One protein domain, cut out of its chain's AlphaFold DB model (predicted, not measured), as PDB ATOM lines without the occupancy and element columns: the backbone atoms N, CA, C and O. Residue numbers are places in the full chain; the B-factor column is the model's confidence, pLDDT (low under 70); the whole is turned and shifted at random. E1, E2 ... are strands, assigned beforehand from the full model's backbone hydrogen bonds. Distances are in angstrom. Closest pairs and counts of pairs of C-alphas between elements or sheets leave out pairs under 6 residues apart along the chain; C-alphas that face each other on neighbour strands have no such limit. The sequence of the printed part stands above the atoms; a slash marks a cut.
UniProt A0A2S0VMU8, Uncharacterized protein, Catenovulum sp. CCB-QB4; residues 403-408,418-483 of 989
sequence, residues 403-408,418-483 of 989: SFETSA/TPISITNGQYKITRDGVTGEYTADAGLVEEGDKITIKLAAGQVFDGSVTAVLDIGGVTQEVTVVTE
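Overview. This is residues 403 to 408 and 418 to 483 of the 989 residues of an uncharacterized protein of Catenovulum sp. CCB-QB4 (UniProt A0A2S0VMU8). The domain is a small, elongated sandwich: the three-stranded sheet E1 E5 E3 faces the four-stranded, strongly twisted sheet E4 E2 E6 E7, with their best planes well off parallel. Most strands run roughly along the long axis, the hairpin of E6 and E7 being part of the larger sheet, and the long link from E3 to E4 passes from one sheet to the other. The printed part has 72 residues with seven named strands, E1 to E7 in chain order, and no named helix; the class is all strand. Both sheets are antiparallel, in the orders E4 E2 E6 E7 and E1 E5 E3. The whole is compact, with a radius of gyration of the C-alphas of 12.6 A and spans of 39 by 24 by 18 A.

Along the chain. E1 is residues 403 to 405, beginning at C-alpha 403 (17.578, -19.194, 8.523). After the cut come E2, residues 418 to 423, 17.0 A from first to last C-alpha, and E3, residues 426 to 431, 16.8 A. E4 is residues 443 to 445. E5 is residues 450 to 456, 20.5 A long, beginning at C-alpha 450 (36.566, -23.523, 8.759). E6 is residues 464 to 471, 22.7 A, and E7 is residues 474 to 481, 23.3 A, ending at C-alpha 481 (16.223, -11.831, 16.738).

Arrangement. In the larger sheet E4 and E7 are edge strands. E4 and E2 are antiparallel at 126 degrees, with N 420 and O 443 2.9 A apart, within hydrogen-bond range. E2 pairs with E4 over residues 418 to 420 and with E6 over 420 to 423, where N 421 and O 470 are 2.9 A apart. The hairpin E6 and E7 has N 467 and O 478 at 2.8 A. In the other sheet E5 is the inner strand: N 404 of E1 and O 455 are 2.8 A apart, and N 428 of E3 and O 452 are 2.9 A apart. The facing parts of the sheets are 9.3 A centre to centre, their best planes 40 degrees apart and their strands at 28 degrees. Between the sheets, the closest C-alphas of E5 and E6 are those of Leu 455 and Ala 467, 6.9 A apart. E3 and E6 are near each other, while E2 and E5 are apart.

Size, cuts and confidence. The C-alphas of Asp 432 and Phe 461, the two farthest apart, are 40.0 A apart. Residues 409 to 417 are cut out, and C-alphas 408 and 418 are 17.6 A apart across the cut. The link E3 to E4, 11 residues, is long. The mean pLDDT of the printed part is 94.6, and no printed residue is under 70.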
ATOM      1  N   SER A 403      16.252 -18.706   8.146       93.31
ATOM      2  CA  SER A 403      17.578 -19.194   8.523       93.31
ATOM      3  C   SER A 403      18.652 -18.120   8.368       93.31
ATOM      4  O   SER A 403      18.758 -17.491   7.316       93.31
ATOM      5  N   PHE A 404      19.524 -18.001   9.363       95.19
ATOM      6  CA  PHE A 404      20.755 -17.224   9.321       95.19
ATOM      7  C   PHE A 404      21.972 -18.156   9.280       95.19
ATOM      8  O   PHE A 404      22.032 -19.147  10.013       95.19
ATOM      9  N   GLU A 405      22.942 -17.824   8.428       96.00
ATOM     10  CA  GLU A 405      24.237 -18.502   8.343       96.00
ATOM     11  C   GLU A 405      25.359 -17.483   8.576       96.00
ATOM     12  O   GLU A 405      25.324 -16.376   8.033       96.00
ATOM     13  N   THR A 406      26.348 -17.853   9.389       96.19
ATOM     14  CA  THR A 406      27.509 -16.994   9.652       96.19
ATOM     15  C   THR A 406      28.492 -17.002   8.475       96.19
ATOM     16  O   THR A 406      28.453 -17.861   7.594       96.19
ATOM     17  N   SER A 407      29.445 -16.074   8.472       91.62
ATOM     18  CA  SER A 407      30.706 -16.235   7.759       91.62
ATOM     19  C   SER A 407      31.498 -17.394   8.362       91.62
ATOM     20  O   SER A 407      31.319 -17.756   9.529       91.62
ATOM     21  N   ALA A 408      32.383 -17.979   7.557       92.44
ATOM     22  CA  ALA A 408      33.279 -19.016   8.034       92.44
ATOM     23  C   ALA A 408      34.355 -18.419   8.957       92.44
ATOM     24  O   ALA A 408      35.054 -17.490   8.556       92.44
ATOM     25  N   THR A 418      40.416 -31.069  18.607       93.44
ATOM     26  CA  THR A 418      39.735 -30.448  19.745       93.44
ATOM     27  C   THR A 418      38.223 -30.675  19.655       93.44
ATOM     28  O   THR A 418      37.653 -30.525  18.572       93.44
ATOM     29  N   PRO A 419      37.534 -31.050  20.752       96.38
ATOM     30  CA  PRO A 419      36.084 -31.219  20.748       96.38
ATOM     31  C   PRO A 419      35.341 -29.947  20.344       96.38
ATOM     32  O   PRO A 419      35.612 -28.875  20.880       96.38
ATOM     33  N   ILE A 420      34.368 -30.100  19.449       97.25
ATOM     34  CA  ILE A 420      33.407 -29.066  19.059       97.25
ATOM     35  C   ILE A 420      31.992 -29.533  19.410       97.25
ATOM     36  O   ILE A 420      31.635 -30.699  19.212       97.25
ATOM     37  N   SER A 421      31.164 -28.632  19.923       96.81
ATOM     38  CA  SER A 421      29.736 -28.878  20.115       96.81
ATOM     39  C   SER A 421      28.932 -27.596  19.938       96.81
ATOM     40  O   SER A 421      29.469 -26.495  20.031       96.81
ATOM     41  N   ILE A 422      27.636 -27.732  19.659       97.50
ATOM     42  CA  ILE A 422      26.728 -26.595  19.540       97.50
ATOM     43  C   ILE A 422      25.415 -26.882  20.258       97.50
ATOM     44  O   ILE A 422      24.902 -27.999  20.228       97.50
ATOM     45  N   THR A 423      24.844 -25.859  20.884       96.31
ATOM     46  CA  THR A 423      23.473 -25.894  21.412       96.31
ATOM     47  C   THR A 423      22.599 -24.930  20.615       96.31
ATOM     48  O   THR A 423      23.062 -23.849  20.263       96.31
ATOM     49  N   ASN A 424      21.337 -25.300  20.348       92.31
ATOM     50  CA  ASN A 424      20.333 -24.470  19.653       92.31
ATOM     51  C   ASN A 424      20.742 -23.963  18.253       92.31
ATOM     52  O   ASN A 424      20.221 -22.961  17.770       92.31
ATOM     53  N   GLY A 425      21.645 -24.677  17.583       95.00
ATOM     54  CA  GLY A 425      22.072 -24.401  16.216       95.00
ATOM     55  C   GLY A 425      22.682 -25.642  15.574       95.00
ATOM     56  O   GLY A 425      22.697 -26.721  16.167       95.00
ATOM     57  N   GLN A 426      23.184 -25.484  14.359       97.62
ATOM     58  CA  GLN A 426      23.987 -26.482  13.663       97.62
ATOM     59  C   GLN A 426      25.293 -25.835  13.210       97.62
ATOM     60  O   GLN A 426      25.307 -24.652  12.878       97.62
ATOM     61  N   TYR A 427      26.376 -26.597  13.146       97.31
ATOM     62  CA  TYR A 427      27.620 -26.161  12.522       97.31
ATOM     63  C   TYR A 427      27.983 -27.088  11.364       97.31
ATOM     64  O   TYR A 427      27.548 -28.237  11.309       97.31
ATOM     65  N   LYS A 428      28.789 -26.595  10.428       97.38
ATOM     66  CA  LYS A 428      29.490 -27.426   9.444       97.38
ATOM     67  C   LYS A 428      30.974 -27.098   9.467       97.38
ATOM     68  O   LYS A 428      31.349 -25.948   9.698       97.38
ATOM     69  N   ILE A 429      31.788 -28.110   9.198       97.38
ATOM     70  CA  ILE A 429      33.246 -28.007   9.131       97.38
ATOM     71  C   ILE A 429      33.657 -28.072   7.660       97.38
ATOM     72  O   ILE A 429      33.182 -28.932   6.914       97.38
ATOM     73  N   THR A 430      34.526 -27.160   7.234       96.06
ATOM     74  CA  THR A 430      35.230 -27.240   5.953       96.06
ATOM     75  C   THR A 430      36.708 -27.473   6.210       96.06
ATOM     76  O   THR A 430      37.365 -26.609   6.784       96.06
ATOM     77  N   ARG A 431      37.213 -28.613   5.740       93.88
ATOM     78  CA  ARG A 431      38.605 -29.046   5.890       93.88
ATOM     79  C   ARG A 431      39.216 -29.290   4.525       93.88
ATOM     80  O   ARG A 431      38.599 -29.967   3.705       93.88
ATOM     81  N   ASP A 432      40.383 -28.716   4.251       89.50
ATOM     82  CA  ASP A 432      41.101 -28.880   2.974       89.50
ATOM     83  C   ASP A 432      40.233 -28.637   1.720       89.50
ATOM     84  O   ASP A 432      40.379 -29.278   0.679       89.50
ATOM     85  N   GLY A 433      39.277 -27.709   1.820       86.88
ATOM     86  CA  GLY A 433      38.332 -27.392   0.744       86.88
ATOM     87  C   GLY A 433      37.163 -28.374   0.582       86.88
ATOM     88  O   GLY A 433      36.356 -28.195  -0.330       86.88
ATOM     89  N   VAL A 434      37.030 -29.375   1.453       91.69
ATOM     90  CA  VAL A 434      35.877 -30.281   1.529       91.69
ATOM     91  C   VAL A 434      34.943 -29.821   2.646       91.69
ATOM     92  O   VAL A 434      35.315 -29.814   3.817       91.69
ATOM     93  N   THR A 435      33.717 -29.441   2.290       93.69
ATOM     94  CA  THR A 435      32.693 -28.983   3.239       93.69
ATOM     95  C   THR A 435      31.768 -30.131   3.635       93.69
ATOM     96  O   THR A 435      31.183 -30.781   2.768       93.69
ATOM     97  N   GLY A 436      31.629 -30.371   4.940       92.25
ATOM     98  CA  GLY A 436      30.646 -31.298   5.501       92.25
ATOM     99  C   GLY A 436      29.221 -30.728   5.542       92.25
ATOM    100  O   GLY A 436      28.988 -29.547   5.283       92.25
ATOM    101  N   GLU A 437      28.261 -31.578   5.903       96.38
ATOM    102  CA  GLU A 437      26.869 -31.177   6.145       96.38
ATOM    103  C   GLU A 437      26.714 -30.457   7.496       96.38
ATOM    104  O   GLU A 437      27.532 -30.624   8.403       96.38
ATOM    105  N   TYR A 438      25.636 -29.683   7.643       96.94
ATOM    106  CA  TYR A 438      25.270 -29.087   8.928       96.94
ATOM    107  C   TYR A 438      24.849 -30.171   9.931       96.94
ATOM    108  O   TYR A 438      23.960 -30.976   9.653       96.94
ATOM    109  N   THR A 439      25.452 -30.159  11.118       97.12
ATOM    110  CA  THR A 439      25.163 -31.085  12.219       97.12
ATOM    111  C   THR A 439      25.052 -30.345  13.552       97.12
ATOM    112  O   THR A 439      25.624 -29.272  13.725       97.12
ATOM    113  N   ALA A 440      24.292 -30.909  14.490       96.25
ATOM    114  CA  ALA A 440      24.269 -30.479  15.892       96.25
ATOM    115  C   ALA A 440      24.963 -31.493  16.823       96.25
ATOM    116  O   ALA A 440      25.116 -31.233  18.015       96.25
ATOM    117  N   ASP A 441      25.359 -32.653  16.293       96.94
ATOM    118  CA  ASP A 441      26.078 -33.671  17.055       96.94
ATOM    119  C   ASP A 441      27.501 -33.188  17.355       96.94
ATOM    120  O   ASP A 441      28.110 -32.515  16.527       96.94
ATOM    121  N   ALA A 442      28.042 -33.552  18.520       94.69
ATOM    122  CA  ALA A 442      29.420 -33.221  18.880       94.69
ATOM    123  C   ALA A 442      30.436 -33.868  17.919       94.69
ATOM    124  O   ALA A 442      30.225 -34.977  17.420       94.69
ATOM    125  N   GLY A 443      31.570 -33.197  17.709       95.19
ATOM    126  CA  GLY A 443      32.622 -33.631  16.791       95.19
ATOM    127  C   GLY A 443      34.021 -33.203  17.228       95.19
ATOM    128  O   GLY A 443      34.239 -32.846  18.384       95.19
ATOM    129  N   LEU A 444      34.966 -33.243  16.287       95.31
ATOM    130  CA  LEU A 444      36.343 -32.777  16.467       95.31
ATOM    131  C   LEU A 444      36.696 -31.768  15.368       95.31
ATOM    132  O   LEU A 444      36.300 -31.967  14.217       95.31
ATOM    133  N   VAL A 445      37.459 -30.740  15.724       95.94
ATOM    134  CA  VAL A 445      38.072 -29.777  14.798       95.94
ATOM    135  C   VAL A 445      39.591 -29.846  14.871       95.94
ATOM    136  O   VAL A 445      40.155 -30.193  15.907       95.94
ATOM    137  N   GLU A 446      40.238 -29.532  13.759       93.88
ATOM    138  CA  GLU A 446      41.689 -29.440  13.598       93.88
ATOM    139  C   GLU A 446      42.090 -27.992  13.272       93.88
ATOM    140  O   GLU A 446      41.263 -27.197  12.821       93.88
ATOM    141  N   GLU A 447      43.355 -27.646  13.510       90.62
ATOM    142  CA  GLU A 447      43.916 -26.338  13.149       90.62
ATOM    143  C   GLU A 447      43.691 -26.052  11.652       90.62
ATOM    144  O   GLU A 447      43.960 -26.898  10.797       90.62
ATOM    145  N   GLY A 448      43.179 -24.863  11.329       89.38
ATOM    146  CA  GLY A 448      42.831 -24.448   9.967       89.38
ATOM    147  C   GLY A 448      41.435 -24.874   9.487       89.38
ATOM    148  O   GLY A 448      41.020 -24.472   8.392       89.38
ATOM    149  N   ASP A 449      40.673 -25.647  10.273       96.50
ATOM    150  CA  ASP A 449      39.279 -25.963   9.946       96.50
ATOM    151  C   ASP A 449      38.423 -24.694   9.883       96.50
ATOM    152  O   ASP A 449      38.526 -23.794  10.717       96.50
ATOM    153  N   LYS A 450      37.505 -24.641   8.914       95.69
ATOM    154  CA  LYS A 450      36.566 -23.523   8.759       95.69
ATOM    155  C   LYS A 450      35.171 -23.882   9.236       95.69
ATOM    156  O   LYS A 450      34.525 -24.757   8.658       95.69
ATOM    157  N   ILE A 451      34.686 -23.170  10.248       96.88
ATOM    158  CA  ILE A 451      33.402 -23.408  10.904       96.88
ATOM    159  C   ILE A 451      32.371 -22.398  10.424       96.88
ATOM    160  O   ILE A 451      32.616 -21.196  10.405       96.88
ATOM    161  N   THR A 452      31.194 -22.880  10.043       96.62
ATOM    162  CA  THR A 452      30.024 -22.038   9.758       96.62
ATOM    163  C   THR A 452      28.860 -22.503  10.612       96.62
ATOM    164  O   THR A 452      28.598 -23.705  10.665       96.62
ATOM    165  N   ILE A 453      28.151 -21.570  11.242       97.12
ATOM    166  CA  ILE A 453      26.966 -21.853  12.056       97.12
ATOM    167  C   ILE A 453      25.701 -21.534  11.259       97.12
ATOM    168  O   ILE A 453      25.658 -20.553  10.516       97.12
ATOM    169  N   LYS A 454      24.663 -22.349  11.455       96.81
ATOM    170  CA  LYS A 454      23.299 -22.144  10.975       96.81
ATOM    171  C   LYS A 454      22.300 -22.241  12.128       96.81
ATOM    172  O   LYS A 454      22.297 -23.220  12.872       96.81
ATOM    173  N   LEU A 455      21.422 -21.252  12.238       95.75
ATOM    174  CA  LEU A 455      20.266 -21.239  13.144       95.75
ATOM    175  C   LEU A 455      19.105 -20.473  12.491       95.75
ATOM    176  O   LEU A 455      19.328 -19.724  11.544       95.75
ATOM    177  N   ALA A 456      17.875 -20.672  12.960       94.56
ATOM    178  CA  ALA A 456      16.691 -19.979  12.442       94.56
ATOM    179  C   ALA A 456      16.071 -19.066  13.504       94.56
ATOM    180  O   ALA A 456      16.207 -19.324  14.704       94.56
ATOM    181  N   ALA A 457      15.391 -18.010  13.054       95.31
ATOM    182  CA  ALA A 457      14.612 -17.144  13.929       95.31
ATOM    183  C   ALA A 457      13.469 -17.918  14.606       95.31
ATOM    184  O   ALA A 457      12.952 -18.902  14.074       95.31
ATOM    185  N   GLY A 458      13.070 -17.473  15.796       92.62
ATOM    186  CA  GLY A 458      11.987 -18.096  16.549       92.62
ATOM    187  C   GLY A 458      10.599 -17.695  16.042       92.62
ATOM    188  O   GLY A 458      10.438 -16.731  15.302       92.62
ATOM    189  N   GLN A 459       9.581 -18.399  16.537       90.56
ATOM    190  CA  GLN A 459       8.155 -18.144  16.266       90.56
ATOM    191  C   GLN A 459       7.560 -16.994  17.102       90.56
ATOM    192  O   GLN A 459       6.377 -16.686  17.004       90.56
ATOM    193  N   VAL A 460       8.347 -16.413  18.010       92.00
ATOM    194  CA  VAL A 460       7.906 -15.344  18.911       92.00
ATOM    195  C   VAL A 460       8.501 -14.037  18.408       92.00
ATOM    196  O   VAL A 460       9.722 -13.902  18.412       92.00
ATOM    197  N   PHE A 461       7.652 -13.096  17.992       92.62
ATOM    198  CA  PHE A 461       8.069 -11.743  17.611       92.62
ATOM    199  C   PHE A 461       8.859 -11.063  18.736       92.62
ATOM    200  O   PHE A 461       8.574 -11.291  19.915       92.62
ATOM    201  N   ASP A 462       9.873 -10.276  18.370       92.81
ATOM    202  CA  ASP A 462      10.865  -9.676  19.282       92.81
ATOM    203  C   ASP A 462      11.630 -10.686  20.169       92.81
ATOM    204  O   ASP A 462      12.407 -10.307  21.051       92.81
ATOM    205  N   GLY A 463      11.414 -11.987  19.962       92.19
ATOM    206  CA  GLY A 463      12.131 -13.062  20.624       92.19
ATOM    207  C   GLY A 463      13.503 -13.274  20.001       92.19
ATOM    208  O   GLY A 463      13.757 -12.912  18.854       92.19
ATOM    209  N   SER A 464      14.401 -13.907  20.751       93.38
ATOM    210  CA  SER A 464      15.725 -14.264  20.256       93.38
ATOM    211  C   SER A 464      15.987 -15.759  20.381       93.38
ATOM    212  O   SER A 464      15.622 -16.392  21.375       93.38
ATOM    213  N   VAL A 465      16.659 -16.318  19.380       95.06
ATOM    214  CA  VAL A 465      17.235 -17.662  19.405       95.06
ATOM    215  C   VAL A 465      18.749 -17.507  19.432       95.06
ATOM    216  O   VAL A 465      19.322 -16.869  18.550       95.06
ATOM    217  N   THR A 466      19.393 -18.081  20.447       95.62
ATOM    218  CA  THR A 466      20.848 -18.020  20.625       95.62
ATOM    219  C   THR A 466      21.436 -19.414  20.480       95.62
ATOM    220  O   THR A 466      21.090 -20.313  21.253       95.62
ATOM    221  N   ALA A 467      22.322 -19.581  19.498       96.44
ATOM    222  CA  ALA A 467      23.177 -20.749  19.380       96.44
ATOM    223  C   ALA A 467      24.487 -20.507  20.134       96.44
ATOM    224  O   ALA A 467      25.071 -19.428  20.033       96.44
ATOM    225  N   VAL A 468      24.947 -21.516  20.869       96.12
ATOM    226  CA  VAL A 468      26.211 -21.469  21.618       96.12
ATOM    227  C   VAL A 468      27.135 -22.522  21.033       96.12
ATOM    228  O   VAL A 468      26.839 -23.712  21.156       96.12
ATOM    229  N   LEU A 469      28.207 -22.086  20.373       96.81
ATOM    230  CA  LEU A 469      29.283 -22.951  19.897       96.81
ATOM    231  C   LEU A 469      30.349 -23.067  20.987       96.81
ATOM    232  O   LEU A 469      30.749 -22.051  21.541       96.81
ATOM    233  N   ASP A 470      30.818 -24.279  21.257       96.00
ATOM    234  CA  ASP A 470      31.932 -24.573  22.159       96.00
ATOM    235  C   ASP A 470      33.014 -25.327  21.380       96.00
ATOM    236  O   ASP A 470      32.720 -26.370  20.788       96.00
ATOM    237  N   ILE A 471      34.238 -24.795  21.369       95.94
ATOM    238  CA  ILE A 471      35.439 -25.479  20.881       95.94
ATOM    239  C   ILE A 471      36.463 -25.491  22.015       95.94
ATOM    240  O   ILE A 471      36.948 -24.440  22.430       95.94
ATOM    241  N   GLY A 472      36.801 -26.677  22.523       90.62
ATOM    242  CA  GLY A 472      37.854 -26.823  23.535       90.62
ATOM    243  C   GLY A 472      37.590 -26.101  24.864       90.62
ATOM    244  O   GLY A 472      38.525 -25.859  25.623       90.62
ATOM    245  N   GLY A 473      36.336 -25.745  25.165       88.50
ATOM    246  CA  GLY A 473      35.949 -24.956  26.336       88.50
ATOM    247  C   GLY A 473      35.849 -23.448  26.077       88.50
ATOM    248  O   GLY A 473      35.425 -22.714  26.973       88.50
ATOM    249  N   VAL A 474      36.206 -22.973  24.878       92.88
ATOM    250  CA  VAL A 474      35.987 -21.588  24.441       92.88
ATOM    251  C   VAL A 474      34.619 -21.499  23.776       92.88
ATOM    252  O   VAL A 474      34.364 -22.128  22.749       92.88
ATOM    253  N   THR A 475      33.726 -20.707  24.369       94.00
ATOM    254  CA  THR A 475      32.343 -20.573  23.902       94.00
ATOM    255  C   THR A 475      32.106 -19.270  23.156       94.00
ATOM    256  O   THR A 475      32.521 -18.214  23.631       94.00
ATOM    257  N   GLN A 476      31.335 -19.327  22.072       94.69
ATOM    258  CA  GLN A 476      30.861 -18.156  21.342       94.69
ATOM    259  C   GLN A 476      29.363 -18.253  21.053       94.69
ATOM    260  O   GLN A 476      28.848 -19.302  20.665       94.69
ATOM    261  N   GLU A 477      28.665 -17.129  21.208       95.38
ATOM    262  CA  GLU A 477      27.228 -17.027  20.965       95.38
ATOM    263  C   GLU A 477      26.925 -16.374  19.609       95.38
ATOM    264  O   GLU A 477      27.550 -15.384  19.210       95.38
ATOM    265  N   VAL A 478      25.915 -16.904  18.920       96.00
ATOM    266  CA  VAL A 478      25.290 -16.296  17.740       96.00
ATOM    267  C   VAL A 478      23.810 -16.130  18.032       96.00
ATOM    268  O   VAL A 478      23.132 -17.107  18.346       96.00
ATOM    269  N   THR A 479      23.305 -14.901  17.939       95.25
ATOM    270  CA  THR A 479      21.913 -14.587  18.280       95.25
ATOM    271  C   THR A 479      21.154 -14.086  17.062       95.25
ATOM    272  O   THR A 479      21.565 -13.129  16.413       95.25
ATOM    273  N   VAL A 480      20.008 -14.706  16.782       96.25
ATOM    274  CA  VAL A 480      19.034 -14.241  15.791       96.25
ATOM    275  C   VAL A 480      17.816 -13.703  16.523       96.25
ATOM    276  O   VAL A 480      17.244 -14.393  17.364       96.25
ATOM    277  N   VAL A 481      17.425 -12.474  16.200       94.56
ATOM    278  CA  VAL A 481      16.223 -11.831  16.738       94.56
ATOM    279  C   VAL A 481      15.130 -11.898  15.677       94.56
ATOM    280  O   VAL A 481      15.351 -11.483  14.537       94.56
ATOM    281  N   THR A 482      13.973 -12.436  16.047       95.62
ATOM    282  CA  THR A 482      12.774 -12.406  15.208       95.62
ATOM    283  C   THR A 482      12.284 -10.966  15.111       95.62
ATOM    284  O   THR A 482      12.352 -10.217  16.084       95.62
ATOM    285  N   GLU A 483      11.807 -10.565  13.939       93.56
ATOM    286  CA  GLU A 483      11.219  -9.243  13.727       93.56
ATOM    287  C   GLU A 483      10.108  -8.894  14.733       93.56
ATOM    288  O   GLU A 483       9.563  -9.757  15.427       93.56
TER     289      GLU A 483